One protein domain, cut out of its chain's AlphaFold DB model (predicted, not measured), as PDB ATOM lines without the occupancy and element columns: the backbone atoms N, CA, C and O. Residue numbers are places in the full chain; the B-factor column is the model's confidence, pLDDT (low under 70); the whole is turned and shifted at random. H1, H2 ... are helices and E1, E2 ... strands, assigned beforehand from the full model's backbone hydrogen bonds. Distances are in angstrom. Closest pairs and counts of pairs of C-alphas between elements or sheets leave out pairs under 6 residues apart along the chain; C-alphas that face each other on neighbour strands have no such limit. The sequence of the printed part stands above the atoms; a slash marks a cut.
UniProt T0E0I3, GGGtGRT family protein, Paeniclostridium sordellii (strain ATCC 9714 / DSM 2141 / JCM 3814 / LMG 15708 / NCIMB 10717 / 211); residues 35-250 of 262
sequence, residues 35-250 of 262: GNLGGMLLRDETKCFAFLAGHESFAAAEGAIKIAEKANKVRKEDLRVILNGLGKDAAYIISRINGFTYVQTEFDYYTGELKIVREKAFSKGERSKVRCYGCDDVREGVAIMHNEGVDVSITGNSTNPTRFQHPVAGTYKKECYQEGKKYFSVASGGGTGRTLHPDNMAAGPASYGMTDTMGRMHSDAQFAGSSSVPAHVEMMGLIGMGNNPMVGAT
ATOM      1  N   GLY A  35     164.892 255.801 215.134       92.50
ATOM      2  CA  GLY A  35     164.066 256.426 216.168       92.50
ATOM      3  C   GLY A  35     164.604 256.171 217.572       92.50
ATOM      4  O   GLY A  35     164.738 257.108 218.358       92.50
ATOM      5  N   ASN A  36     165.015 254.932 217.855       94.12
ATOM      6  CA  ASN A  36     165.609 254.545 219.133       94.12
ATOM      7  C   ASN A  36     166.918 255.290 219.401       94.12
ATOM      8  O   ASN A  36     167.073 255.854 220.483       94.12
ATOM      9  N   LEU A  37     167.829 255.363 218.421       92.88
ATOM     10  CA  LEU A  37     169.058 256.144 218.565       92.88
ATOM     11  C   LEU A  37     168.738 257.616 218.858       92.88
ATOM     12  O   LEU A  37     169.233 258.169 219.839       92.88
ATOM     13  N   GLY A  38     167.881 258.246 218.048       92.94
ATOM     14  CA  GLY A  38     167.486 259.642 218.252       92.94
ATOM     15  C   GLY A  38     166.840 259.877 219.621       92.94
ATOM     16  O   GLY A  38     167.142 260.866 220.288       92.94
ATOM     17  N   GLY A  39     165.996 258.949 220.074       94.94
ATOM     18  CA  GLY A  39     165.361 258.991 221.386       94.94
ATOM     19  C   GLY A  39     166.371 258.863 222.525       94.94
ATOM     20  O   GLY A  39     166.321 259.646 223.474       94.94
ATOM     21  N   MET A  40     167.327 257.935 222.425       94.44
ATOM     22  CA  MET A  40     168.379 257.752 223.429       94.44
ATOM     23  C   MET A  40     169.257 258.991 223.578       94.44
ATOM     24  O   MET A  40     169.543 259.387 224.705       94.44
ATOM     25  N   LEU A  41     169.632 259.647 222.478       94.06
ATOM     26  CA  LEU A  41     170.452 260.864 222.524       94.06
ATOM     27  C   LEU A  41     169.740 262.037 223.214       94.06
ATOM     28  O   LEU A  41     170.399 262.931 223.746       94.06
ATOM     29  N   LEU A  42     168.406 262.028 223.258       94.88
ATOM     30  CA  LEU A  42     167.612 263.049 223.939       94.88
ATOM     31  C   LEU A  42     167.376 262.756 225.419       94.88
ATOM     32  O   LEU A  42     167.176 263.695 226.177       94.88
ATOM     33  N   ARG A  43     167.420 261.488 225.846       94.75
ATOM     34  CA  ARG A  43     167.186 261.104 227.246       94.75
ATOM     35  C   ARG A  43     168.363 261.503 228.134       94.75
ATOM     36  O   ARG A  43     169.505 261.144 227.851       94.75
ATOM     37  N   ASP A  44     168.072 262.146 229.264       93.19
ATOM     38  CA  ASP A  44     169.084 262.563 230.253       93.19
ATOM     39  C   ASP A  44     169.896 261.391 230.848       93.19
ATOM     40  O   ASP A  44     170.973 261.615 231.397       93.19
ATOM     41  N   GLU A  45     169.382 260.157 230.759       94.06
ATOM     42  CA  GLU A  45     170.064 258.922 231.180       94.06
ATOM     43  C   GLU A  45     171.313 258.632 230.338       94.06
ATOM     44  O   GLU A  45     172.292 258.121 230.866       94.06
ATOM     45  N   THR A  46     171.300 258.999 229.055       95.69
ATOM     46  CA  THR A  46     172.461 258.885 228.168       95.69
ATOM     47  C   THR A  46     173.418 260.029 228.476       95.69
ATOM     48  O   THR A  46     173.074 261.189 228.251       95.69
ATOM     49  N   LYS A  47     174.614 259.738 228.984       96.56
ATOM     50  CA  LYS A  47     175.614 260.729 229.404       96.56
ATOM     51  C   LYS A  47     176.754 260.886 228.409       96.56
ATOM     52  O   LYS A  47     177.299 261.986 228.301       96.56
ATOM     53  N   CYS A  48     177.135 259.822 227.708       96.62
ATOM     54  CA  CYS A  48     178.246 259.835 226.765       96.62
ATOM     55  C   CYS A  48     177.889 259.160 225.436       96.62
ATOM     56  O   CYS A  48     177.397 258.030 225.393       96.62
ATOM     57  N   PHE A  49     178.178 259.868 224.344       95.00
ATOM     58  CA  PHE A  49     178.005 259.406 222.977       95.00
ATOM     59  C   PHE A  49     179.351 259.343 222.251       95.00
ATOM     60  O   PHE A  49     180.033 260.356 222.086       95.00
ATOM     61  N   ALA A  50     179.729 258.149 221.792       93.12
ATOM     62  CA  ALA A  50     180.988 257.922 221.096       93.12
ATOM     63  C   ALA A  50     180.814 257.763 219.583       93.12
ATOM     64  O   ALA A  50     180.023 256.954 219.092       93.12
ATOM     65  N   PHE A  51     181.651 258.468 218.834       89.38
ATOM     66  CA  PHE A  51     181.879 258.219 217.420       89.38
ATOM     67  C   PHE A  51     183.126 257.364 217.274       89.38
ATOM     68  O   PHE A  51     184.250 257.843 217.431       89.38
ATOM     69  N   LEU A  52     182.919 256.091 216.953       88.50
ATOM     70  CA  LEU A  52     184.003 255.183 216.611       88.50
ATOM     71  C   LEU A  52     184.363 255.431 215.143       88.50
ATOM     72  O   LEU A  52     183.762 254.861 214.235       88.50
ATOM     73  N   ALA A  53     185.287 256.361 214.916       77.69
ATOM     74  CA  ALA A  53     185.582 256.938 213.610       77.69
ATOM     75  C   ALA A  53     186.753 256.244 212.898       77.69
ATOM     76  O   ALA A  53     187.661 255.699 213.521       77.69
ATOM     77  N   GLY A  54     186.746 256.279 211.560       69.94
ATOM     78  CA  GLY A  54     187.875 255.888 210.702       69.94
ATOM     79  C   GLY A  54     188.686 257.079 210.218       69.94
ATOM     80  O   GLY A  54     188.198 258.204 210.282       69.94
ATOM     81  N   HIS A  55     189.903 256.820 209.713       53.78
ATOM     82  CA  HIS A  55     190.966 257.817 209.436       53.78
ATOM     83  C   HIS A  55     190.569 259.052 208.620       53.78
ATOM     84  O   HIS A  55     191.338 260.002 208.582       53.78
ATOM     85  N   GLU A  56     189.420 259.056 207.954       50.72
ATOM     86  CA  GLU A  56     189.048 260.092 206.983       50.72
ATOM     87  C   GLU A  56     187.685 260.733 207.274       50.72
ATOM     88  O   GLU A  56     187.191 261.547 206.497       50.72
ATOM     89  N   SER A  57     187.037 260.395 208.391       57.66
ATOM     90  CA  SER A  57     185.650 260.812 208.624       57.66
ATOM     91  C   SER A  57     185.521 262.189 209.291       57.66
ATOM     92  O   SER A  57     184.881 262.327 210.331       57.66
ATOM     93  N   PHE A  58     186.053 263.233 208.644       60.28
ATOM     94  CA  PHE A  58     185.793 264.640 209.000       60.28
ATOM     95  C   PHE A  58     184.286 264.949 209.034       60.28
ATOM     96  O   PHE A  58     183.788 265.597 209.952       60.28
ATOM     97  N   ALA A  59     183.533 264.403 208.075       60.84
ATOM     98  CA  ALA A  59     182.085 264.580 207.994       60.84
ATOM     99  C   ALA A  59     181.321 263.906 209.150       60.84
ATOM    100  O   ALA A  59     180.279 264.408 209.572       60.84
ATOM    101  N   ALA A  60     181.829 262.786 209.683       60.03
ATOM    102  CA  ALA A  60     181.185 262.116 210.814       60.03
ATOM    103  C   ALA A  60     181.304 262.953 212.093       60.03
ATOM    104  O   ALA A  60     180.342 263.030 212.853       60.03
ATOM    105  N   ALA A  61     182.443 263.624 212.282       64.81
ATOM    106  CA  ALA A  61     182.673 264.505 213.418       64.81
ATOM    107  C   ALA A  61     181.778 265.759 213.389       64.81
ATOM    108  O   ALA A  61     181.240 266.157 214.414       64.81
ATOM    109  N   GLU A  62     181.540 266.357 212.219       70.06
ATOM    110  CA  GLU A  62     180.615 267.498 212.097       70.06
ATOM    111  C   GLU A  62     179.147 267.091 212.318       70.06
ATOM    112  O   GLU A  62     178.383 267.816 212.959       70.06
ATOM    113  N   GLY A  63     178.739 265.913 211.831       69.38
ATOM    114  CA  GLY A  63     177.402 265.374 212.096       69.38
ATOM    115  C   GLY A  63     177.166 265.111 213.587       69.38
ATOM    116  O   GLY A  63     176.123 265.483 214.120       69.38
ATOM    117  N   ALA A  64     178.164 264.536 214.261       69.44
ATOM    118  CA  ALA A  64     178.164 264.263 215.695       69.44
ATOM    119  C   ALA A  64     177.851 265.484 216.553       69.44
ATOM    120  O   ALA A  64     176.963 265.455 217.406       69.44
ATOM    121  N   ILE A  65     178.585 266.562 216.289       78.50
ATOM    122  CA  ILE A  65     178.484 267.817 217.025       78.50
ATOM    123  C   ILE A  65     177.093 268.390 216.868       78.50
ATOM    124  O   ILE A  65     176.440 268.676 217.862       78.50
ATOM    125  N   LYS A  66     176.607 268.494 215.629       83.12
ATOM    126  CA  LYS A  66     175.289 269.075 215.366       83.12
ATOM    127  C   LYS A  66     174.175 268.277 216.033       83.12
ATOM    128  O   LYS A  66     173.220 268.872 216.517       83.12
ATOM    129  N   ILE A  67     174.289 266.949 216.081       85.50
ATOM    130  CA  ILE A  67     173.324 266.108 216.797       85.50
ATOM    131  C   ILE A  67     173.341 266.431 218.296       85.50
ATOM    132  O   ILE A  67     172.282 266.681 218.870       85.50
ATOM    133  N   ALA A  68     174.523 266.472 218.915       87.56
ATOM    134  CA  ALA A  68     174.657 266.768 220.339       87.56
ATOM    135  C   ALA A  68     174.216 268.198 220.688       87.56
ATOM    136  O   ALA A  68     173.429 268.379 221.609       87.56
ATOM    137  N   GLU A  69     174.622 269.204 219.908       89.62
ATOM    138  CA  GLU A  69     174.194 270.600 220.068       89.62
ATOM    139  C   GLU A  69     172.669 270.734 220.013       89.62
ATOM    140  O   GLU A  69     172.075 271.467 220.803       89.62
ATOM    141  N   LYS A  70     172.011 270.019 219.089       92.00
ATOM    142  CA  LYS A  70     170.547 270.025 219.006       92.00
ATOM    143  C   LYS A  70     169.917 269.308 220.190       92.00
ATOM    144  O   LYS A  70     168.993 269.859 220.778       92.00
ATOM    145  N   ALA A  71     170.422 268.132 220.557       92.44
ATOM    146  CA  ALA A  71     169.912 267.383 221.697       92.44
ATOM    147  C   ALA A  71     170.026 268.191 223.003       92.44
ATOM    148  O   ALA A  71     169.071 268.254 223.774       92.44
ATOM    149  N   ASN A  72     171.145 268.887 223.217       93.44
ATOM    150  CA  ASN A  72     171.426 269.643 224.441       93.44
ATOM    151  C   ASN A  72     170.449 270.802 224.703       93.44
ATOM    152  O   ASN A  72     170.286 271.210 225.846       93.44
ATOM    153  N   LYS A  73     169.706 271.276 223.694       93.00
ATOM    154  CA  LYS A  73     168.665 272.310 223.866       93.00
ATOM    155  C   LYS A  73     167.502 271.900 224.776       93.00
ATOM    156  O   LYS A  73     166.804 272.762 225.313       93.00
ATOM    157  N   VAL A  74     167.234 270.599 224.893       92.25
ATOM    158  CA  VAL A  74     166.100 270.054 225.672       92.25
ATOM    159  C   VAL A  74     166.544 269.111 226.787       92.25
ATOM    160  O   VAL A  74     165.713 268.620 227.555       92.25
ATOM    161  N   ARG A  75     167.851 268.864 226.894       93.50
ATOM    162  CA  ARG A  75     168.454 268.056 227.953       93.50
ATOM    163  C   ARG A  75     168.721 268.899 229.192       93.50
ATOM    164  O   ARG A  75     168.891 270.111 229.109       93.50
ATOM    165  N   LYS A  76     168.772 268.241 230.349       92.94
ATOM    166  CA  LYS A  76     169.181 268.879 231.612       92.94
ATOM    167  C   LYS A  76     170.695 268.993 231.730       92.94
ATOM    168  O   LYS A  76     171.197 269.955 232.297       92.94
ATOM    169  N   GLU A  77     171.394 267.990 231.211       93.69
ATOM    170  CA  GLU A  77     172.848 267.919 231.178       93.69
ATOM    171  C   GLU A  77     173.314 267.686 229.742       93.69
ATOM    172  O   GLU A  77     172.788 266.812 229.034       93.69
ATOM    173  N   ASP A  78     174.324 268.458 229.340       93.88
ATOM    174  CA  ASP A  78     174.949 268.344 228.030       93.88
ATOM    175  C   ASP A  78     175.443 266.911 227.799       93.88
ATOM    176  O   ASP A  78     176.159 266.322 228.614       93.88
ATOM    177  N   LEU A  79     175.067 266.345 226.655       94.81
ATOM    178  CA  LEU A  79     175.583 265.076 226.180       94.81
ATOM    179  C   LEU A  79     177.083 265.215 225.899       94.81
ATOM    180  O   LEU A  79     177.491 266.020 225.058       94.81
ATOM    181  N   ARG A  80     177.906 264.407 226.574       95.00
ATOM    182  CA  ARG A  80     179.347 264.353 226.300       95.00
ATOM    183  C   ARG A  80     179.577 263.604 224.997       95.00
ATOM    184  O   ARG A  80     179.019 262.526 224.803       95.00
ATOM    185  N   VAL A  81     180.416 264.153 224.125       93.50
ATOM    186  CA  VAL A  81     180.741 263.540 222.833       93.50
ATOM    187  C   VAL A  81     182.218 263.207 222.783       93.50
ATOM    188  O   VAL A  81     183.059 264.072 223.043       93.50
ATOM    189  N   ILE A  82     182.526 261.969 222.401       94.06
ATOM    190  CA  ILE A  82     183.904 261.531 222.189       94.06
ATOM    191  C   ILE A  82     184.113 260.970 220.786       94.06
ATOM    192  O   ILE A  82     183.201 260.406 220.181       94.06
ATOM    193  N   LEU A  83     185.335 261.095 220.279       92.19
ATOM    194  CA  LEU A  83     185.820 260.351 219.122       92.19
ATOM    195  C   LEU A  83     186.844 259.323 219.593       92.19
ATOM    196  O   LEU A  83     187.727 259.655 220.379       92.19
ATOM    197  N   ASN A  84     186.736 258.102 219.082       91.75
ATOM    198  CA  ASN A  84     187.643 256.991 219.367       91.75
ATOM    199  C   ASN A  84     187.764 256.087 218.115       91.75
ATOM    200  O   ASN A  84     187.069 256.307 217.123       91.75
ATOM    201  N   GLY A  85     188.637 255.078 218.122       81.75
ATOM    202  CA  GLY A  85     188.822 254.138 217.004       81.75
ATOM    203  C   GLY A  85     189.722 254.648 215.869       81.75
ATOM    204  O   GLY A  85     189.760 254.047 214.789       81.75
ATOM    205  N   LEU A  86     190.452 255.739 216.117       81.94
ATOM    206  CA  LEU A  86     191.424 256.371 215.222       81.94
ATOM    207  C   LEU A  86     192.848 256.119 215.732       81.94
ATOM    208  O   LEU A  86     193.046 255.991 216.933       81.94
ATOM    209  N   GLY A  87     193.848 256.130 214.848       85.81
ATOM    210  CA  GLY A  87     195.250 256.172 215.283       85.81
ATOM    211  C   GLY A  87     195.599 257.513 215.943       85.81
ATOM    212  O   GLY A  87     194.978 258.534 215.630       85.81
ATOM    213  N   LYS A  88     196.609 257.527 216.823       89.62
ATOM    214  CA  LYS A  88     197.034 258.720 217.591       89.62
ATOM    215  C   LYS A  88     197.355 259.934 216.713       89.62
ATOM    216  O   LYS A  88     196.865 261.031 216.988       89.62
ATOM    217  N   ASP A  89     198.054 259.735 215.597       88.12
ATOM    218  CA  ASP A  89     198.378 260.819 214.659       88.12
ATOM    219  C   ASP A  89     197.131 261.434 214.013       88.12
ATOM    220  O   ASP A  89     196.973 262.659 213.965       88.12
ATOM    221  N   ALA A  90     196.201 260.595 213.552       85.06
ATOM    222  CA  ALA A  90     194.962 261.079 212.956       85.06
ATOM    223  C   ALA A  90     194.065 261.765 213.981       85.06
ATOM    224  O   ALA A  90     193.489 262.802 213.664       85.06
ATOM    225  N   ALA A  91     193.977 261.240 215.205       89.25
ATOM    226  CA  ALA A  91     193.239 261.888 216.281       89.25
ATOM    227  C   ALA A  91     193.790 263.293 216.567       89.25
ATOM    228  O   ALA A  91     193.014 264.247 216.652       89.25
ATOM    229  N   TYR A  92     195.116 263.465 216.616       92.00
ATOM    230  CA  TYR A  92     195.736 264.782 216.789       92.00
ATOM    231  C   TYR A  92     195.393 265.743 215.638       92.00
ATOM    232  O   TYR A  92     194.994 266.887 215.876       92.00
ATOM    233  N   ILE A  93     195.510 265.284 214.387       89.75
ATOM    234  CA  ILE A  93     195.219 266.090 213.189       89.75
ATOM    235  C   ILE A  93     193.735 266.479 213.131       89.75
ATOM    236  O   ILE A  93     193.418 267.657 212.958       89.75
ATOM    237  N   ILE A  94     192.827 265.518 213.318       86.06
ATOM    238  CA  ILE A  94     191.373 265.735 213.324       86.06
ATOM    239  C   ILE A  94     190.990 266.704 214.439       86.06
ATOM    240  O   ILE A  94     190.207 267.626 214.195       86.06
ATOM    241  N   SER A  95     191.573 266.548 215.630       90.88
ATOM    242  CA  SER A  95     191.337 267.463 216.748       90.88
ATOM    243  C   SER A  95     191.758 268.882 216.404       90.88
ATOM    244  O   SER A  95     191.002 269.824 216.623       90.88
ATOM    245  N   ARG A  96     192.946 269.040 215.814       92.69
ATOM    246  CA  ARG A  96     193.472 270.348 215.427       92.69
ATOM    247  C   ARG A  96     192.620 271.025 214.359       92.69
ATOM    248  O   ARG A  96     192.353 272.214 214.485       92.69
ATOM    249  N   ILE A  97     192.219 270.291 213.321       89.00
ATOM    250  CA  ILE A  97     191.450 270.839 212.194       89.00
ATOM    251  C   ILE A  97     190.040 271.235 212.636       89.00
ATOM    252  O   ILE A  97     189.569 272.312 212.284       89.00
ATOM    253  N   ASN A  98     189.374 270.391 213.425       86.56
ATOM    254  CA  ASN A  98     187.988 270.641 213.821       86.56
ATOM    255  C   ASN A  98     187.853 271.473 215.103       86.56
ATOM    256  O   ASN A  98     186.753 271.932 215.411       86.56
ATOM    257  N   GLY A  99     188.950 271.691 215.836       91.31
ATOM    258  CA  GLY A  99     188.965 272.461 217.077       91.31
ATOM    259  C   GLY A  99     188.576 271.662 218.324       91.31
ATOM    260  O   GLY A  99     188.120 272.258 219.297       91.31
ATOM    261  N   PHE A 100     188.726 270.339 218.316       93.06
ATOM    262  CA  PHE A 100     188.389 269.484 219.460       93.06
ATOM    263  C   PHE A 100     189.454 269.535 220.553       93.06
ATOM    264  O   PHE A 100     190.546 270.083 220.367       93.06
ATOM    265  N   THR A 101     189.138 268.934 221.696       96.12
ATOM    266  CA  THR A 101     190.135 268.610 222.711       96.12
ATOM    267  C   THR A 101     190.775 267.276 222.367       96.12
ATOM    268  O   THR A 101     190.126 266.236 222.419       96.12
ATOM    269  N   TYR A 102     192.056 267.307 222.006       96.62
ATOM    270  CA  TYR A 102     192.847 266.092 221.853       96.62
ATOM    271  C   TYR A 102     193.190 265.534 223.230       96.62
ATOM    272  O   TYR A 102     193.747 266.263 224.056       96.62
ATOM    273  N   VAL A 103     192.889 264.256 223.445       97.56
ATOM    274  CA  VAL A 103     193.222 263.531 224.671       97.56
ATOM    275  C   VAL A 103     194.180 262.407 224.310       97.56
ATOM    276  O   VAL A 103     193.815 261.440 223.646       97.56
ATOM    277  N   GLN A 104     195.436 262.572 224.710       96.88
ATOM    278  CA  GLN A 104     196.481 261.589 224.492       96.88
ATOM    279  C   GLN A 104     196.495 260.594 225.640       96.88
ATOM    280  O   GLN A 104     196.572 260.989 226.808       96.88
ATOM    281  N   THR A 105     196.498 259.316 225.287       96.81
ATOM    282  CA  THR A 105     196.550 258.218 226.242       96.81
ATOM    283  C   THR A 105     197.832 257.406 226.112       96.81
ATOM    284  O   THR A 105     198.463 257.339 225.051       96.81
ATOM    285  N   GLU A 106     198.207 256.800 227.227       96.62
ATOM    286  CA  GLU A 106     199.185 255.730 227.326       96.62
ATOM    287  C   GLU A 106     198.498 254.535 227.989       96.62
ATOM    288  O   GLU A 106     197.851 254.683 229.029       96.62
ATOM    289  N   PHE A 107     198.594 253.368 227.359       96.69
ATOM    290  CA  PHE A 107     197.957 252.145 227.824       96.69
ATOM    291  C   PHE A 107     199.013 251.164 228.319       96.69
ATOM    292  O   PHE A 107     199.912 250.773 227.572       96.69
ATOM    293  N   ASP A 108     198.904 250.762 229.580       96.19
ATOM    294  CA  ASP A 108     199.775 249.749 230.158       96.19
ATOM    295  C   ASP A 108     199.248 248.355 229.796       96.19
ATOM    296  O   ASP A 108     198.234 247.884 230.306       96.19
ATOM    297  N   TYR A 109     199.963 247.662 228.913       93.50
ATOM    298  CA  TYR A 109     199.570 246.340 228.425       93.50
ATOM    299  C   TYR A 109     199.646 245.232 229.480       93.50
ATOM    300  O   TYR A 109     198.958 244.215 229.309       93.50
ATOM    301  N   TYR A 110     200.457 245.418 230.527       94.94
ATOM    302  CA  TYR A 110     200.615 244.463 231.621       94.94
ATOM    303  C   TYR A 110     199.463 244.570 232.617       94.94
ATOM    304  O   TYR A 110     198.928 243.545 233.033       94.94
ATOM    305  N   THR A 111     199.070 245.793 232.982       95.75
ATOM    306  CA  THR A 111     198.020 246.031 233.991       95.75
ATOM    307  C   THR A 111     196.630 246.250 233.390       95.75
ATOM    308  O   THR A 111     195.632 246.006 234.060       95.75
ATOM    309  N   GLY A 112     196.547 246.675 232.127       92.38
ATOM    310  CA  GLY A 112     195.308 247.113 231.480       92.38
ATOM    311  C   GLY A 112     194.875 248.532 231.863       92.38
ATOM    312  O   GLY A 112     193.748 248.920 231.558       92.38
ATOM    313  N   GLU A 113     195.728 249.302 232.543       95.25
ATOM    314  CA  GLU A 113     195.421 250.663 232.984       95.25
ATOM    315  C   GLU A 113     195.592 251.676 231.838       95.25
ATOM    316  O   GLU A 113     196.609 251.692 231.141       95.25
ATOM    317  N   LEU A 114     194.604 252.561 231.664       97.12
ATOM    318  CA  LEU A 114     194.665 253.688 230.733       97.12
ATOM    319  C   LEU A 114     195.043 254.969 231.483       97.12
ATOM    320  O   LEU A 114     194.352 255.368 232.419       97.12
ATOM    321  N   LYS A 115     196.090 255.659 231.030       97.38
ATOM    322  CA  LYS A 115     196.532 256.944 231.586       97.38
ATOM    323  C   LYS A 115     196.361 258.054 230.569       97.38
ATOM    324  O   LYS A 115     196.802 257.934 229.430       97.38
ATOM    325  N   ILE A 116     195.762 259.164 230.989       97.69
ATOM    326  CA  ILE A 116     195.732 260.392 230.193       97.69
ATOM    327  C   ILE A 116     197.048 261.132 230.430       97.69
ATOM    328  O   ILE A 116     197.298 261.631 231.525       97.69
ATOM    329  N   VAL A 117     197.892 261.207 229.401       97.31
ATOM    330  CA  VAL A 117     199.217 261.849 229.489       97.31
ATOM    331  C   VAL A 117     199.195 263.304 229.032       97.31
ATOM    332  O   VAL A 117     200.082 264.083 229.378       97.31
ATOM    333  N   ARG A 118     198.190 263.694 228.237       96.44
ATOM    334  CA  ARG A 118     198.053 265.066 227.741       96.44
ATOM    335  C   ARG A 118     196.630 265.373 227.299       96.44
ATOM    336  O   ARG A 118     196.049 264.619 226.530       96.44
ATOM    337  N   GLU A 119     196.148 266.559 227.656       97.44
ATOM    338  CA  GLU A 119     194.924 267.140 227.097       97.44
ATOM    339  C   GLU A 119     195.226 268.492 226.449       97.44
ATOM    340  O   GLU A 119     195.950 269.322 227.005       97.44
ATOM    341  N   LYS A 120     194.713 268.716 225.236       97.56
ATOM    342  CA  LYS A 120     194.903 269.976 224.509       97.56
ATOM    343  C   LYS A 120     193.656 270.363 223.724       97.56
ATOM    344  O   LYS A 120     193.372 269.778 222.681       97.56
ATOM    345  N   ALA A 121     192.980 271.416 224.175       97.38
ATOM    346  CA  ALA A 121     191.923 272.081 223.420       97.38
ATOM    347  C   ALA A 121     192.510 272.900 222.258       97.38
ATOM    348  O   ALA A 121     193.403 273.726 222.457       97.38
ATOM    349  N   PHE A 122     192.007 272.681 221.039       95.69
ATOM    350  CA  PHE A 122     192.420 273.434 219.846       95.69
ATOM    351  C   PHE A 122     191.491 274.599 219.482       95.69
ATOM    352  O   PHE A 122     191.827 275.391 218.603       95.69
ATOM    353  N   SER A 123     190.350 274.737 220.156       93.88
ATOM    354  CA  SER A 123     189.443 275.879 220.012       93.88
ATOM    355  C   SER A 123     188.889 276.329 221.368       93.88
ATOM    356  O   SER A 123     189.219 275.755 222.405       93.88
ATOM    357  N   LYS A 124     188.055 277.372 221.352       91.50
ATOM    358  CA  LYS A 124     187.235 277.808 222.488       91.50
ATOM    359  C   LYS A 124     185.761 277.602 222.116       91.50
ATOM    360  O   LYS A 124     185.387 277.916 220.989       91.50
ATOM    361  N   GLY A 125     184.934 277.109 223.041       87.06
ATOM    362  CA  GLY A 125     183.484 276.918 222.839       87.06
ATOM    363  C   GLY A 125     183.064 275.456 222.638       87.06
ATOM    364  O   GLY A 125     183.794 274.545 223.020       87.06
ATOM    365  N   GLU A 126     181.897 275.220 222.029       85.62
ATOM    366  CA  GLU A 126     181.265 273.886 221.940       85.62
ATOM    367  C   GLU A 126     182.155 272.819 221.293       85.62
ATOM    368  O   GLU A 126     182.249 271.701 221.794       85.62
ATOM    369  N   ARG A 127     182.909 273.176 220.244       87.56
ATOM    370  CA  ARG A 127     183.855 272.255 219.586       87.56
ATOM    371  C   ARG A 127     184.902 271.705 220.557       87.56
ATOM    372  O   ARG A 127     185.224 270.526 220.496       87.56
ATOM    373  N   SER A 128     185.389 272.523 221.491       91.62
ATOM    374  CA  SER A 128     186.373 272.087 222.490       91.62
ATOM    375  C   SER A 128     185.803 271.124 223.540       91.62
ATOM    376  O   SER A 128     186.577 270.428 224.192       91.62
ATOM    377  N   LYS A 129     184.471 271.015 223.675       91.69
ATOM    378  CA  LYS A 129     183.830 270.022 224.554       91.69
ATOM    379  C   LYS A 129     183.917 268.597 223.997       91.69
ATOM    380  O   LYS A 129     183.768 267.640 224.751       91.69
ATOM    381  N   VAL A 130     184.159 268.447 222.694       92.19
ATOM    382  CA  VAL A 130     184.362 267.138 222.072       92.19
ATOM    383  C   VAL A 130     185.764 266.642 222.404       92.19
ATOM    384  O   VAL A 130     186.751 267.317 222.095       92.19
ATOM    385  N   ARG A 131     185.861 265.456 223.009       95.12
ATOM    386  CA  ARG A 131     187.147 264.814 223.325       95.12
ATOM    387  C   ARG A 131     187.500 263.820 222.231       95.12
ATOM    388  O   ARG A 131     186.715 262.931 221.922       95.12
ATOM    389  N   CYS A 132     188.663 263.958 221.618       93.62
ATOM    390  CA  CYS A 132     189.103 263.072 220.552       93.62
ATOM    391  C   CYS A 132     190.335 262.296 221.002       93.62
ATOM    392  O   CYS A 132     191.398 262.867 221.260       93.62
ATOM    393  N   TYR A 133     190.143 260.985 221.078       94.25
ATOM    394  CA  TYR A 133     191.140 260.001 221.441       94.25
ATOM    395  C   TYR A 133     191.693 259.337 220.188       94.25
ATOM    396  O   TYR A 133     190.974 259.105 219.210       94.25
ATOM    397  N   GLY A 134     192.977 259.003 220.243       90.19
ATOM    398  CA  GLY A 134     193.574 258.036 219.338       90.19
ATOM    399  C   GLY A 134     194.130 256.866 220.133       90.19
ATOM    400  O   GLY A 134     194.612 257.056 221.246       90.19
ATOM    401  N   CYS A 135     194.060 255.677 219.555       89.56
ATOM    402  CA  CYS A 135     194.496 254.434 220.169       89.56
ATOM    403  C   CYS A 135     195.458 253.689 219.240       89.56
ATOM    404  O   CYS A 135     195.326 253.749 218.013       89.56
ATOM    405  N   ASP A 136     196.417 252.988 219.835       89.62
ATOM    406  CA  ASP A 136     197.377 252.152 219.112       89.62
ATOM    407  C   ASP A 136     196.781 250.779 218.772       89.62
ATOM    408  O   ASP A 136     197.171 250.164 217.779       89.62
ATOM    409  N   ASP A 137     195.797 250.320 219.555       89.62
ATOM    410  CA  ASP A 137     195.098 249.060 219.331       89.62
ATOM    411  C   ASP A 137     193.648 249.037 219.863       89.62
ATOM    412  O   ASP A 137     193.094 250.033 220.341       89.62
ATOM    413  N   VAL A 138     193.010 247.865 219.760       91.31
ATOM    414  CA  VAL A 138     191.644 247.624 220.255       91.31
ATOM    415  C   VAL A 138     191.566 247.691 221.781       91.31
ATOM    416  O   VAL A 138     190.559 248.169 222.294       91.31
ATOM    417  N   ARG A 139     192.588 247.229 222.512       94.38
ATOM    418  CA  ARG A 139     192.564 247.177 223.984       94.38
ATOM    419  C   ARG A 139     192.560 248.584 224.568       94.38
ATOM    420  O   ARG A 139     191.713 248.884 225.403       94.38
ATOM    421  N   GLU A 140     193.432 249.458 224.069       95.50
ATOM    422  CA  GLU A 140     193.440 250.874 224.437       95.50
ATOM    423  C   GLU A 140     192.116 251.544 224.043       95.50
ATOM    424  O   GLU A 140     191.515 252.257 224.846       95.50
ATOM    425  N   GLY A 141     191.601 251.249 222.842       95.12
ATOM    426  CA  GLY A 141     190.301 251.739 222.388       95.12
ATOM    427  C   GLY A 141     189.148 251.352 223.323       95.12
ATOM    428  O   GLY A 141     188.324 252.203 223.649       95.12
ATOM    429  N   VAL A 142     189.091 250.103 223.791       96.69
ATOM    430  CA  VAL A 142     188.081 249.623 224.754       96.69
ATOM    431  C   VAL A 142     188.268 250.277 226.122       96.69
ATOM    432  O   VAL A 142     187.291 250.724 226.722       96.69
ATOM    433  N   ALA A 143     189.509 250.417 226.590       97.31
ATOM    434  CA  ALA A 143     189.798 251.091 227.851       97.31
ATOM    435  C   ALA A 143     189.343 252.562 227.837       97.31
ATOM    436  O   ALA A 143     188.799 253.045 228.828       97.31
ATOM    437  N   ILE A 144     189.467 253.261 226.700       97.69
ATOM    438  CA  ILE A 144     188.917 254.615 226.515       97.69
ATOM    439  C   ILE A 144     187.387 254.617 226.653       97.69
ATOM    440  O   ILE A 144     186.831 255.501 227.307       97.69
ATOM    441  N   MET A 145     186.694 253.631 226.070       97.88
ATOM    442  CA  MET A 145     185.230 253.523 226.178       97.88
ATOM    443  C   MET A 145     184.787 253.339 227.637       97.88
ATOM    444  O   MET A 145     183.817 253.963 228.073       97.88
ATOM    445  N   HIS A 146     185.524 252.538 228.412       97.88
ATOM    446  CA  HIS A 146     185.304 252.391 229.855       97.88
ATOM    447  C   HIS A 146     185.598 253.668 230.631       97.88
ATOM    448  O   HIS A 146     184.775 254.068 231.452       97.88
ATOM    449  N   ASN A 147     186.724 254.327 230.346       97.56
ATOM    450  CA  ASN A 147     187.130 255.561 231.015       97.56
ATOM    451  C   ASN A 147     186.080 256.673 230.872       97.56
ATOM    452  O   ASN A 147     185.800 257.400 231.822       97.56
ATOM    453  N   GLU A 148     185.476 256.804 229.690       97.50
ATOM    454  CA  GLU A 148     184.449 257.822 229.444       97.50
ATOM    455  C   GLU A 148     183.043 257.399 229.896       97.50
ATOM    456  O   GLU A 148     182.174 258.265 230.070       97.50
ATOM    457  N   GLY A 149     182.826 256.099 230.121       97.44
ATOM    458  CA  GLY A 149     181.521 255.527 230.443       97.44
ATOM    459  C   GLY A 149     180.540 255.720 229.290       97.44
ATOM    460  O   GLY A 149     179.558 256.443 229.430       97.44
ATOM    461  N   VAL A 150     180.858 255.151 228.126       97.88
ATOM    462  CA  VAL A 150     180.079 255.342 226.898       97.88
ATOM    463  C   VAL A 150     178.741 254.600 226.954       97.88
ATOM    464  O   VAL A 150     178.702 253.375 227.000       97.88
ATOM    465  N   ASP A 151     177.636 255.335 226.834       97.50
ATOM    466  CA  ASP A 151     176.284 254.758 226.833       97.50
ATOM    467  C   ASP A 151     175.809 254.390 225.425       97.50
ATOM    468  O   ASP A 151     175.106 253.402 225.221       97.50
ATOM    469  N   VAL A 152     176.176 255.209 224.438       95.44
ATOM    470  CA  VAL A 152     175.762 255.055 223.043       95.44
ATOM    471  C   VAL A 152     176.977 255.220 222.150       95.44
ATOM    472  O   VAL A 152     177.812 256.094 222.382       95.44
ATOM    473  N   SER A 153     177.073 254.439 221.079       92.94
ATOM    474  CA  SER A 153     178.054 254.729 220.036       92.94
ATOM    475  C   SER A 153     177.537 254.473 218.638       92.94
ATOM    476  O   SER A 153     176.626 253.671 218.435       92.94
ATOM    477  N   ILE A 154     178.188 255.108 217.672       88.19
ATOM    478  CA  ILE A 154     178.031 254.790 216.262       88.19
ATOM    479  C   ILE A 154     179.393 254.467 215.654       88.19
ATOM    480  O   ILE A 154     180.338 255.255 215.746       88.19
ATOM    481  N   THR A 155     179.503 253.297 215.025       84.38
ATOM    482  CA  THR A 155     180.691 252.936 214.248       84.38
ATOM    483  C   THR A 155     180.585 253.557 212.868       84.38
ATOM    484  O   THR A 155     179.629 253.287 212.134       84.38
ATOM    485  N   GLY A 156     181.551 254.408 212.531       72.69
ATOM    486  CA  GLY A 156     181.692 255.002 211.213       72.69
ATOM    487  C   GLY A 156     182.248 254.022 210.182       72.69
ATOM    488  O   GLY A 156     182.534 252.864 210.465       72.69
ATOM    489  N   ASN A 157     182.413 254.517 208.959       63.78
ATOM    490  CA  ASN A 157     183.029 253.746 207.888       63.78
ATOM    491  C   ASN A 157     184.554 253.825 207.977       63.78
ATOM    492  O   ASN A 157     185.130 254.861 208.318       63.78
ATOM    493  N   SER A 158     185.210 252.747 207.564       56.97
ATOM    494  CA  SER A 158     186.656 252.685 207.384       56.97
ATOM    495  C   SER A 158     186.974 252.124 206.003       56.97
ATOM    496  O   SER A 158     186.256 251.264 205.508       56.97
ATOM    497  N   THR A 159     188.062 252.570 205.385       50.09
ATOM    498  CA  THR A 159     188.655 251.964 204.178       50.09
ATOM    499  C   THR A 159     189.588 250.790 204.501       50.09
ATOM    500  O   THR A 159     190.125 250.176 203.591       50.09
ATOM    501  N   ASN A 160     189.779 250.461 205.785       56.56
ATOM    502  CA  ASN A 160     190.617 249.349 206.244       56.56
ATOM    503  C   ASN A 160     189.939 248.604 207.427       56.56
ATOM    504  O   ASN A 160     189.579 249.255 208.414       56.56
ATOM    505  N   PRO A 161     189.728 247.275 207.362       51.44
ATOM    506  CA  PRO A 161     188.982 246.513 208.373       51.44
ATOM    507  C   PRO A 161     189.849 246.123 209.563       51.44
ATOM    508  O   PRO A 161     189.308 245.725 210.586       51.44
ATOM    509  N   THR A 162     191.177 246.247 209.452       53.78
ATOM    510  CA  THR A 162     192.089 246.076 210.589       53.78
ATOM    511  C   THR A 162     191.967 247.243 211.566       53.78
ATOM    512  O   THR A 162     192.651 247.267 212.584       53.78
ATOM    513  N   ARG A 163     191.124 248.240 211.257       66.25
ATOM    514  CA  ARG A 163     190.861 249.370 212.136       66.25
ATOM    515  C   ARG A 163     189.898 249.002 213.253       66.25
ATOM    516  O   ARG A 163     188.970 248.216 213.102       66.25
ATOM    517  N   PHE A 164     190.116 249.665 214.375       71.94
ATOM    518  CA  PHE A 164     189.672 249.219 215.685       71.94
ATOM    519  C   PHE A 164     188.174 249.387 215.958       71.94
ATOM    520  O   PHE A 164     187.694 248.860 216.944       71.94
ATOM    521  N   GLN A 165     187.396 250.060 215.111       83.88
ATOM    522  CA  GLN A 165     186.033 250.508 215.452       83.88
ATOM    523  C   GLN A 165     185.064 249.376 215.805       83.88
ATOM    524  O   GLN A 165     184.501 249.378 216.896       83.88
ATOM    525  N   HIS A 166     184.846 248.418 214.894       86.62
ATOM    526  CA  HIS A 166     183.941 247.301 215.167       86.62
ATOM    527  C   HIS A 166     184.488 246.369 216.261       86.62
ATOM    528  O   HIS A 166     183.710 246.020 217.148       86.62
ATOM    529  N   PRO A 167     185.791 246.008 216.275       89.31
ATOM    530  CA  PRO A 167     186.369 245.266 217.395       89.31
ATOM    531  C   PRO A 167     186.239 245.974 218.752       89.31
ATOM    532  O   PRO A 167     185.928 245.313 219.739       89.31
ATOM    533  N   VAL A 168     186.419 247.299 218.813       93.00
ATOM    534  CA  VAL A 168     186.238 248.106 220.032       93.00
ATOM    535  C   VAL A 168     184.778 248.076 220.464       93.00
ATOM    536  O   VAL A 168     184.508 247.719 221.604       93.00
ATOM    537  N   ALA A 169     183.833 248.367 219.560       93.38
ATOM    538  CA  ALA A 169     182.402 248.329 219.873       93.38
ATOM    539  C   ALA A 169     181.960 246.948 220.378       93.38
ATOM    540  O   ALA A 169     181.282 246.847 221.397       93.38
ATOM    541  N   GLY A 170     182.365 245.875 219.690       94.19
ATOM    542  CA  GLY A 170     181.988 244.508 220.052       94.19
ATOM    543  C   GLY A 170     182.605 244.028 221.359       94.19
ATOM    544  O   GLY A 170     181.906 243.436 222.181       94.19
ATOM    545  N   THR A 171     183.886 244.321 221.585       95.50
ATOM    546  CA  THR A 171     184.558 243.962 222.843       95.50
ATOM    547  C   THR A 171     183.959 244.744 224.009       95.50
ATOM    548  O   THR A 171     183.560 244.143 225.002       95.50
ATOM    549  N   TYR A 172     183.772 246.056 223.845       97.44
ATOM    550  CA  TYR A 172     183.144 246.901 224.858       97.44
ATOM    551  C   TYR A 172     181.706 246.462 225.167       97.44
ATOM    552  O   TYR A 172     181.343 246.330 226.330       97.44
ATOM    553  N   LYS A 173     180.900 246.122 224.149       97.31
ATOM    554  CA  LYS A 173     179.539 245.581 224.335       97.31
ATOM    555  C   LYS A 173     179.527 244.319 225.185       97.31
ATOM    556  O   LYS A 173     178.688 244.197 226.079       97.31
ATOM    557  N   LYS A 174     180.444 243.389 224.914       97.38
ATOM    558  CA  LYS A 174     180.583 242.157 225.692       97.38
ATOM    559  C   LYS A 174     180.926 242.463 227.152       97.38
ATOM    560  O   LYS A 174     180.288 241.906 228.040       97.38
ATOM    561  N   GLU A 175     181.894 243.340 227.394       97.50
ATOM    562  CA  GLU A 175     182.323 243.707 228.749       97.50
ATOM    563  C   GLU A 175     181.216 244.447 229.512       97.50
ATOM    564  O   GLU A 175     180.894 244.068 230.635       97.50
ATOM    565  N   CYS A 176     180.520 245.400 228.879       97.88
ATOM    566  CA  CYS A 176     179.346 246.044 229.471       97.88
ATOM    567  C   CYS A 176     178.271 245.029 229.872       97.88
ATOM    568  O   CYS A 176     177.725 245.125 230.968       97.88
ATOM    569  N   TYR A 177     177.990 244.032 229.025       96.38
ATOM    570  CA  TYR A 177     177.030 242.978 229.355       96.38
ATOM    571  C   TYR A 177     177.462 242.171 230.588       96.38
ATOM    572  O   TYR A 177     176.644 241.912 231.469       96.38
ATOM    573  N   GLN A 178     178.746 241.818 230.681       97.38
ATOM    574  CA  GLN A 178     179.305 241.096 231.831       97.38
ATOM    575  C   GLN A 178     179.267 241.926 233.121       97.38
ATOM    576  O   GLN A 178     179.076 241.373 234.201       97.38
ATOM    577  N   GLU A 179     179.390 243.246 233.008       96.75
ATOM    578  CA  GLU A 179     179.298 244.193 234.124       96.75
ATOM    579  C   GLU A 179     177.857 244.624 234.451       96.75
ATOM    580  O   GLU A 179     177.641 245.418 235.366       96.75
ATOM    581  N   GLY A 180     176.856 244.150 233.700       96.44
ATOM    582  CA  GLY A 180     175.460 244.573 233.855       96.44
ATOM    583  C   GLY A 180     175.192 246.027 233.439       96.44
ATOM    584  O   GLY A 180     174.167 246.601 233.812       96.44
ATOM    585  N   LYS A 181     176.095 246.636 232.664       95.75
ATOM    586  CA  LYS A 181     175.959 247.992 232.124       95.75
ATOM    587  C   LYS A 181     175.216 247.969 230.791       95.75
ATOM    588  O   LYS A 181     175.434 247.113 229.935       95.75
ATOM    589  N   LYS A 182     174.339 248.954 230.596       94.88
ATOM    590  CA  LYS A 182     173.670 249.169 229.310       94.88
ATOM    591  C   LYS A 182     174.602 249.947 228.389       94.88
ATOM    592  O   LYS A 182     175.122 250.981 228.778       94.88
ATOM    593  N   TYR A 183     174.743 249.465 227.165       96.81
ATOM    594  CA  TYR A 183     175.434 250.157 226.083       96.81
ATOM    595  C   TYR A 183     174.660 249.896 224.797       96.81
ATOM    596  O   TYR A 183     174.286 248.748 224.546       96.81
ATOM    597  N   PHE A 184     174.387 250.939 224.014       95.69
ATOM    598  CA  PHE A 184     173.681 250.852 222.739       95.69
ATOM    599  C   PHE A 184     174.638 251.139 221.585       95.69
ATOM    600  O   PHE A 184     175.179 252.239 221.449       95.69
ATOM    601  N   SER A 185     174.853 250.140 220.743       93.88
ATOM    602  CA  SER A 185     175.789 250.213 219.633       93.88
ATOM    603  C   SER A 185     175.060 250.286 218.304       93.88
ATOM    604  O   SER A 185     174.186 249.473 218.000       93.88
ATOM    605  N   VAL A 186     175.464 251.246 217.478       89.62
ATOM    606  CA  VAL A 186     174.950 251.413 216.125       89.62
ATOM    607  C   VAL A 186     176.040 251.111 215.115       89.62
ATOM    608  O   VAL A 186     177.086 251.759 215.089       89.62
ATOM    609  N   ALA A 187     175.766 250.160 214.228       84.81
ATOM    610  CA  ALA A 187     176.617 249.895 213.080       84.81
ATOM    611  C   ALA A 187     176.131 250.710 211.873       84.81
ATOM    612  O   ALA A 187     175.138 250.357 211.235       84.81
ATOM    613  N   SER A 188     176.823 251.810 211.544       74.12
ATOM    614  CA  SER A 188     176.530 252.577 210.328       74.12
ATOM    615  C   SER A 188     177.092 251.823 209.124       74.12
ATOM    616  O   SER A 188     178.296 251.801 208.900       74.12
ATOM    617  N   GLY A 189     176.235 251.163 208.342       57.25
ATOM    618  CA  GLY A 189     176.672 250.282 207.255       57.25
ATOM    619  C   GLY A 189     177.342 250.980 206.064       57.25
ATOM    620  O   GLY A 189     177.705 250.305 205.105       57.25
ATOM    621  N   GLY A 190     177.484 252.309 206.063       53.12
ATOM    622  CA  GLY A 190     177.767 253.155 204.894       53.12
ATOM    623  C   GLY A 190     179.067 252.884 204.113       53.12
ATOM    624  O   GLY A 190     179.339 253.558 203.128       53.12
ATOM    625  N   GLY A 191     179.908 251.959 204.544       48.50
ATOM    626  CA  GLY A 191     181.197 251.670 203.930       48.50
ATOM    627  C   GLY A 191     181.616 250.228 204.110       48.50
ATOM    628  O   GLY A 191     182.737 249.900 203.741       48.50
ATOM    629  N   THR A 192     180.706 249.381 204.604       45.88
ATOM    630  CA  THR A 192     180.917 247.940 204.799       45.88
ATOM    631  C   THR A 192     181.554 247.291 203.562       45.88
ATOM    632  O   THR A 192     182.452 246.461 203.672       45.88
ATOM    633  N   GLY A 193     181.218 247.790 202.374       44.31
ATOM    634  CA  GLY A 193     181.793 247.349 201.115       44.31
ATOM    635  C   GLY A 193     183.088 247.951 200.591       44.31
ATOM    636  O   GLY A 193     183.674 247.409 199.659       44.31
ATOM    637  N   ARG A 194     183.530 249.088 201.128       47.69
ATOM    638  CA  ARG A 194     184.771 249.751 200.686       47.69
ATOM    639  C   ARG A 194     185.959 249.406 201.571       47.69
ATOM    640  O   ARG A 194     187.096 249.605 201.161       47.69
ATOM    641  N   THR A 195     185.693 248.904 202.774       49.28
ATOM    642  CA  THR A 195     186.699 248.539 203.772       49.28
ATOM    643  C   THR A 195     187.595 247.399 203.288       49.28
ATOM    644  O   THR A 195     188.799 247.422 203.492       49.28
ATOM    645  N   LEU A 196     187.011 246.434 202.585       51.09
ATOM    646  CA  LEU A 196     187.697 245.377 201.855       51.09
ATOM    647  C   LEU A 196     187.082 245.379 200.462       51.09
ATOM    648  O   LEU A 196     186.153 244.609 200.220       51.09
ATOM    649  N   HIS A 197     187.510 246.279 199.572       52.03
ATOM    650  CA  HIS A 197     187.011 246.197 198.199       52.03
ATOM    651  C   HIS A 197     187.235 244.753 197.711       52.03
ATOM    652  O   HIS A 197     188.348 244.250 197.889       52.03
ATOM    653  N   PRO A 198     186.208 244.069 197.177       52.06
ATOM    654  CA  PRO A 198     186.302 242.707 196.645       52.06
ATOM    655  C   PRO A 198     187.589 242.440 195.877       52.06
ATOM    656  O   PRO A 198     188.254 241.424 196.086       52.06
ATOM    657  N   ASP A 199     187.943 243.422 195.052       54.75
ATOM    658  CA  ASP A 199     189.093 243.389 194.162       54.75
ATOM    659  C   ASP A 199     190.418 243.561 194.916       54.75
ATOM    660  O   ASP A 199     191.410 242.941 194.554       54.75
ATOM    661  N   ASN A 200     190.442 244.338 196.007       57.00
ATOM    662  CA  ASN A 200     191.653 244.565 196.806       57.00
ATOM    663  C   ASN A 200     192.062 243.329 197.617       57.00
ATOM    664  O   ASN A 200     193.209 243.224 198.040       57.00
ATOM    665  N   MET A 201     191.117 242.428 197.887       60.69
ATOM    666  CA  MET A 201     191.293 241.332 198.847       60.69
ATOM    667  C   MET A 201     191.077 239.959 198.218       60.69
ATOM    668  O   MET A 201     191.050 238.963 198.937       60.69
ATOM    669  N   ALA A 202     190.883 239.917 196.893       60.31
ATOM    670  CA  ALA A 202     190.589 238.721 196.103       60.31
ATOM    671  C   ALA A 202     189.426 237.860 196.647       60.31
ATOM    672  O   ALA A 202     189.279 236.696 196.285       60.31
ATOM    673  N   ALA A 203     188.588 238.428 197.515       58.56
ATOM    674  CA  ALA A 203     187.499 237.733 198.193       58.56
ATOM    675  C   ALA A 203     186.159 237.896 197.455       58.56
ATOM    676  O   ALA A 203     185.150 237.320 197.862       58.56
ATOM    677  N   GLY A 204     186.132 238.674 196.366       53.44
ATOM    678  CA  GLY A 204     184.907 238.921 195.616       53.44
ATOM    679  C   GLY A 204     183.821 239.552 196.506       53.44
ATOM    680  O   GLY A 204     184.127 240.162 197.533       53.44
ATOM    681  N   PRO A 205     182.534 239.399 196.158       51.75
ATOM    682  CA  PRO A 205     181.430 239.950 196.939       51.75
ATOM    683  C   PRO A 205     181.372 239.491 198.412       51.75
ATOM    684  O   PRO A 205     180.667 240.099 199.216       51.75
ATOM    685  N   ALA A 206     182.111 238.444 198.801       52.88
ATOM    686  CA  ALA A 206     182.159 237.967 200.181       52.88
ATOM    687  C   ALA A 206     182.846 238.961 201.137       52.88
ATOM    688  O   ALA A 206     182.545 238.970 202.332       52.88
ATOM    689  N   SER A 207     183.720 239.842 200.635       52.56
ATOM    690  CA  SER A 207     184.398 240.846 201.463       52.56
ATOM    691  C   SER A 207     183.453 241.920 202.017       52.56
ATOM    692  O   SER A 207     183.671 242.396 203.135       52.56
ATOM    693  N   TYR A 208     182.363 242.233 201.296       56.50
ATOM    694  CA  TYR A 208     181.259 243.070 201.794       56.50
ATOM    695  C   TYR A 208     180.621 242.465 203.055       56.50
ATOM    696  O   TYR A 208     180.122 243.188 203.915       56.50
ATOM    697  N   GLY A 209     180.652 241.134 203.176       62.22
ATOM    698  CA  GLY A 209     180.045 240.397 204.275       62.22
ATOM    699  C   GLY A 209     180.774 240.551 205.605       62.22
ATOM    700  O   GLY A 209     180.117 240.493 206.637       62.22
ATOM    701  N   MET A 210     182.094 240.775 205.635       70.38
ATOM    702  CA  MET A 210     182.852 240.744 206.899       70.38
ATOM    703  C   MET A 210     182.499 241.912 207.825       70.38
ATOM    704  O   MET A 210     182.222 241.721 209.004       70.38
ATOM    705  N   THR A 211     182.472 243.131 207.305       69.06
ATOM    706  CA  THR A 211     182.096 244.331 208.072       69.06
ATOM    707  C   THR A 211     180.609 244.345 208.416       69.06
ATOM    708  O   THR A 211     180.245 244.721 209.528       69.06
ATOM    709  N   ASP A 212     179.750 243.874 207.507       72.94
ATOM    710  CA  ASP A 212     178.328 243.677 207.786       72.94
ATOM    711  C   ASP A 212     178.126 242.661 208.920       72.94
ATOM    712  O   ASP A 212     177.369 242.926 209.853       72.94
ATOM    713  N   THR A 213     178.868 241.550 208.890       76.50
ATOM    714  CA  THR A 213     178.874 240.505 209.925       76.50
ATOM    715  C   THR A 213     179.374 241.052 211.254       76.50
ATOM    716  O   THR A 213     178.719 240.857 212.273       76.50
ATOM    717  N   MET A 214     180.486 241.793 211.259       80.94
ATOM    718  CA  MET A 214     180.987 242.445 212.470       80.94
ATOM    719  C   MET A 214     179.951 243.413 213.047       80.94
ATOM    720  O   MET A 214     179.747 243.418 214.254       80.94
ATOM    721  N   GLY A 215     179.250 244.186 212.209       82.06
ATOM    722  CA  GLY A 215     178.128 245.020 212.643       82.06
ATOM    723  C   GLY A 215     177.043 244.216 213.364       82.06
ATOM    724  O   GLY A 215     176.643 244.582 214.469       82.06
ATOM    725  N   ARG A 216     176.625 243.078 212.797       81.19
ATOM    726  CA  ARG A 216     175.620 242.182 213.405       81.19
ATOM    727  C   ARG A 216     176.064 241.578 214.738       81.19
ATOM    728  O   ARG A 216     175.219 241.262 215.562       81.19
ATOM    729  N   MET A 217     177.368 241.409 214.957       86.81
ATOM    730  CA  MET A 217     177.889 240.814 216.193       86.81
ATOM    731  C   MET A 217     177.730 241.715 217.421       86.81
ATOM    732  O   MET A 217     177.723 241.199 218.536       86.81
ATOM    733  N   HIS A 218     177.636 243.040 217.250       90.81
ATOM    734  CA  HIS A 218     177.592 243.974 218.387       90.81
ATOM    735  C   HIS A 218     176.423 244.956 218.379       90.81
ATOM    736  O   HIS A 218     176.070 245.462 219.445       90.81
ATOM    737  N   SER A 219     175.855 245.260 217.210       89.12
ATOM    738  CA  SER A 219     174.900 246.359 217.091       89.12
ATOM    739  C   SER A 219     173.513 246.012 217.625       89.12
ATOM    740  O   SER A 219     172.992 244.923 217.406       89.12
ATOM    741  N   ASP A 220     172.899 246.990 218.283       92.38
ATOM    742  CA  ASP A 220     171.473 247.008 218.613       92.38
ATOM    743  C   ASP A 220     170.650 247.603 217.461       92.38
ATOM    744  O   ASP A 220     169.468 247.303 217.303       92.38
ATOM    745  N   ALA A 221     171.283 248.449 216.642       88.38
ATOM    746  CA  ALA A 221     170.744 248.929 215.381       88.38
ATOM    747  C   ALA A 221     171.827 248.897 214.302       88.38
ATOM    748  O   ALA A 221     172.900 249.488 214.447       88.38
ATOM    749  N   GLN A 222     171.529 248.254 213.179       82.25
ATOM    750  CA  GLN A 222     172.414 248.249 212.025       82.25
ATOM    751  C   GLN A 222     171.759 249.010 210.888       82.25
ATOM    752  O   GLN A 222     170.806 248.540 210.268       82.25
ATOM    753  N   PHE A 223     172.294 250.187 210.586       76.06
ATOM    754  CA  PHE A 223     171.824 250.937 209.437       76.06
ATOM    755  C   PHE A 223     172.295 250.244 208.165       76.06
ATOM    756  O   PHE A 223     173.452 249.820 208.064       76.06
ATOM    757  N   ALA A 224     171.391 250.107 207.197       59.38
ATOM    758  CA  ALA A 224     171.727 249.530 205.907       59.38
ATOM    759  C   ALA A 224     172.858 250.348 205.251       59.38
ATOM    760  O   ALA A 224     172.976 251.560 205.448       59.38
ATOM    761  N   GLY A 225     173.759 249.655 204.559       56.44
ATOM    762  CA  GLY A 225     174.977 250.236 204.014       56.44
ATOM    763  C   GLY A 225     174.818 250.905 202.657       56.44
ATOM    764  O   GLY A 225     173.968 250.525 201.859       56.44
ATOM    765  N   SER A 226     175.679 251.896 202.411       47.72
ATOM    766  CA  SER A 226     175.649 252.835 201.284       47.72
ATOM    767  C   SER A 226     175.576 252.166 199.919       47.72
ATOM    768  O   SER A 226     176.207 251.134 199.713       47.72
ATOM    769  N   SER A 227     174.851 252.817 198.995       39.94
ATOM    770  CA  SER A 227     174.911 252.774 197.514       39.94
ATOM    771  C   SER A 227     175.074 251.433 196.770       39.94
ATOM    772  O   SER A 227     175.121 251.436 195.548       39.94
ATOM    773  N   SER A 228     175.180 250.304 197.460       40.62
ATOM    774  CA  SER A 228     175.601 248.997 196.933       40.62
ATOM    775  C   SER A 228     174.598 247.887 197.247       40.62
ATOM    776  O   SER A 228     174.671 246.814 196.661       40.62
ATOM    777  N   VAL A 229     173.611 248.168 198.104       42.91
ATOM    778  CA  VAL A 229     172.412 247.343 198.276       42.91
ATOM    779  C   VAL A 229     171.253 248.074 197.584       42.91
ATOM    780  O   VAL A 229     170.905 249.168 198.033       42.91
ATOM    781  N   PRO A 230     170.643 247.525 196.514       43.97
ATOM    782  CA  PRO A 230     169.579 248.196 195.754       43.97
ATOM    783  C   PRO A 230     168.438 248.743 196.631       43.97
ATOM    784  O   PRO A 230     168.023 249.885 196.462       43.97
ATOM    785  N   ALA A 231     168.041 248.001 197.670       42.75
ATOM    786  CA  ALA A 231     167.005 248.425 198.617       42.75
ATOM    787  C   ALA A 231     167.381 249.660 199.470       42.75
ATOM    788  O   ALA A 231     166.515 250.420 199.894       42.75
ATOM    789  N   HIS A 232     168.673 249.895 199.724       46.38
ATOM    790  CA  HIS A 232     169.141 251.090 200.434       46.38
ATOM    791  C   HIS A 232     169.110 252.335 199.532       46.38
ATOM    792  O   HIS A 232     168.879 253.444 200.012       46.38
ATOM    793  N   VAL A 233     169.329 252.163 198.223       50.50
ATOM    794  CA  VAL A 233     169.208 253.245 197.232       50.50
ATOM    795  C   VAL A 233     167.752 253.693 197.098       50.50
ATOM    796  O   VAL A 233     167.515 254.886 196.960       50.50
ATOM    797  N   GLU A 234     166.783 252.787 197.231       52.34
ATOM    798  CA  GLU A 234     165.357 253.144 197.207       52.34
ATOM    799  C   GLU A 234     164.911 253.901 198.467       52.34
ATOM    800  O   GLU A 234     164.239 254.922 198.346       52.34
ATOM    801  N   MET A 235     165.345 253.499 199.670       50.94
ATOM    802  CA  MET A 235     165.031 254.239 200.907       50.94
ATOM    803  C   MET A 235     165.694 255.629 200.939       50.94
ATOM    804  O   MET A 235     165.044 256.624 201.267       50.94
ATOM    805  N   MET A 236     166.976 255.724 200.560       54.47
ATOM    806  CA  MET A 236     167.652 257.021 200.423       54.47
ATOM    807  C   MET A 236     167.131 257.833 199.241       54.47
ATOM    808  O   MET A 236     167.184 259.053 199.302       54.47
ATOM    809  N   GLY A 237     166.630 257.196 198.186       53.06
ATOM    810  CA  GLY A 237     165.987 257.862 197.057       53.06
ATOM    811  C   GLY A 237     164.610 258.421 197.413       53.06
ATOM    812  O   GLY A 237     164.258 259.496 196.940       53.06
ATOM    813  N   LEU A 238     163.867 257.739 198.294       56.88
ATOM    814  CA  LEU A 238     162.564 258.189 198.785       56.88
ATOM    815  C   LEU A 238     162.689 259.396 199.728       56.88
ATOM    816  O   LEU A 238     161.947 260.362 199.587       56.88
ATOM    817  N   ILE A 239     163.621 259.344 200.688       64.25
ATOM    818  CA  ILE A 239     163.794 260.395 201.713       64.25
ATOM    819  C   ILE A 239     164.822 261.460 201.292       64.25
ATOM    820  O   ILE A 239     164.747 262.609 201.721       64.25
ATOM    821  N   GLY A 240     165.806 261.095 200.470       65.06
ATOM    822  CA  GLY A 240     166.892 261.979 200.037       65.06
ATOM    823  C   GLY A 240     168.006 262.193 201.070       65.06
ATOM    824  O   GLY A 240     168.759 263.158 200.943       65.06
ATOM    825  N   MET A 241     168.130 261.353 202.111       70.56
ATOM    826  CA  MET A 241     169.072 261.569 203.226       70.56
ATOM    827  C   MET A 241     169.933 260.344 203.573       70.56
ATOM    828  O   MET A 241     169.466 259.210 203.583       70.56
ATOM    829  N   GLY A 242     171.200 260.599 203.931       70.69
ATOM    830  CA  GLY A 242     172.131 259.618 204.505       70.69
ATOM    831  C   GLY A 242     171.741 259.164 205.925       70.69
ATOM    832  O   GLY A 242     171.081 259.921 206.626       70.69
ATOM    833  N   ASN A 243     172.234 258.017 206.418       75.25
ATOM    834  CA  ASN A 243     171.897 257.507 207.767       75.25
ATOM    835  C   ASN A 243     172.196 258.510 208.902       75.25
ATOM    836  O   ASN A 243     171.309 258.881 209.664       75.25
ATOM    837  N   ASN A 244     173.432 259.015 208.999       74.00
ATOM    838  CA  ASN A 244     173.790 259.978 210.052       74.00
ATOM    839  C   ASN A 244     172.992 261.302 209.926       74.00
ATOM    840  O   ASN A 244     172.476 261.772 210.942       74.00
ATOM    841  N   PRO A 245     172.824 261.894 208.720       76.38
ATOM    842  CA  PRO A 245     171.886 262.998 208.513       76.38
ATOM    843  C   PRO A 245     170.438 262.701 208.923       76.38
ATOM    844  O   PRO A 245     169.814 263.575 209.514       76.38
ATOM    845  N   MET A 246     169.913 261.495 208.674       82.31
ATOM    846  CA  MET A 246     168.555 261.109 209.089       82.31
ATOM    847  C   MET A 246     168.397 261.133 210.611       82.31
ATOM    848  O   MET A 246     167.405 261.660 211.115       82.31
ATOM    849  N   VAL A 247     169.387 260.636 211.361       85.00
ATOM    850  CA  VAL A 247     169.393 260.737 212.833       85.00
ATOM    851  C   VAL A 247     169.398 262.203 213.267       85.00
ATOM    852  O   VAL A 247     168.610 262.599 214.125       85.00
ATOM    853  N   GLY A 248     170.240 263.033 212.643       86.88
ATOM    854  CA  GLY A 248     170.292 264.466 212.935       86.88
ATOM    855  C   GLY A 248     168.996 265.205 212.626       86.88
ATOM    856  O   GLY A 248     168.564 266.020 213.439       86.88
ATOM    857  N   ALA A 249     168.343 264.893 211.507       88.94
ATOM    858  CA  ALA A 249     167.035 265.437 211.162       88.94
ATOM    859  C   ALA A 249     165.968 265.003 212.177       88.94
ATOM    860  O   ALA A 249     165.218 265.845 212.662       88.94
ATOM    861  N   THR A 250     165.956 263.724 212.561       91.62
ATOM    862  CA  THR A 250     165.026 263.168 213.559       91.62
ATOM    863  C   THR A 250     165.152 263.897 214.899       91.62
ATOM    864  O   THR A 250     164.160 264.407 215.417       91.62
TER     865      THR A 250
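What this domain is: This is residues 35 to 250 of the 262 residues of the protein "GGGtGRT family protein" of Paeniclostridium sordellii (strain ATCC 9714 / DSM 2141 / JCM 3814 / LMG 15708 / NCIMB 10717 / 211) (UniProt T0E0I3). A strongly twisted sheet of eight strands makes the core, with H1, H2 and H3 over one face and H5, H6 and H7 over the other: three layers. The hairpin of E3 and E4 makes one edge of the sheet, which curls round H5, while H8 lies far out at the opposite end of the domain. The printed part has 216 residues, with nine named helices and eight named strands in the order H1 E1 H2 E2 H3 E3 E4 H4 E5 H5 E6 H6 E7 H7 E8 H8 H9. The sheet, E4 E3 E5 E2 E1 E6 E7 E8, is mixed, and so is the class; the whole is compact, with a radius of gyration of the C-alphas of 16.7 A and spans of 44 by 43 by 37 A.

Where its parts are: Across the sheet stand E4, residues 114 to 121, 20.0 A, bending by 59 degrees at residue 117; E3, 101 to 107, 18.9 A; E5, 131 to 134; E2, 80 to 86, 18.2 A; E1, 48 to 52; E6, 152 to 155; E7, 184 to 188; and E8, 221 to 223. The helices are H1, 35 to 42, from C-alpha 35 at (164.066, 256.426, 216.168); H2, 58 to 72, 21.7 A; H3, 88 to 98; H4, 126 to 129; H5, 138 to 148; H6, 165 to 178, 20.1 A; H7, 204 to 218, 24.4 A; H8, 230 to 239; and H9, 243 to 250, ending with C-alpha 250 at (165.026, 263.168, 213.559).

How they stand to each other: E3 and E4 are antiparallel, with N 104 and O 118 2.8 A apart; E1 and E6 are parallel, with N 52 and O 154 3.0 A apart. E1, H2, E2 is a strand-helix-strand unit, two parallel neighbour strands with a helix between, and its crossover is right-handed. H2 is over E2 and E1 at a height over the sheet of 9.4 A; H3 is on the same face, H5 on the opposite face. H5 touches H6, Val 142 and Val 168 having the closest C-alphas, 5.3 A. H6 touches H7, Gly 170 to His 218, 4.7 A between C-alphas. H9 touches H2, with C-alphas 67 and 248 5.2 A apart, and H1, with C-alphas 38 and 247 5.8 A apart. H4 only grazes the sheet; H8 is not on it. Every O i to N i+4 pair is within hydrogen-bond range in H1, H2, H3, H5, H6, H8 and H9; H7 has 5 of 11, beside 10 of 12 O i to N i+3 pairs, and H4 is too short.

The domain as a whole: The two farthest C-alphas, Tyr 110 and Leu 238, are 52.1 A apart. The printed part has no cut, and E7 to H7 is the long link. Mean pLDDT of the printed part is 81.4; residues under 70 include 189 to 209 and 224 to 240.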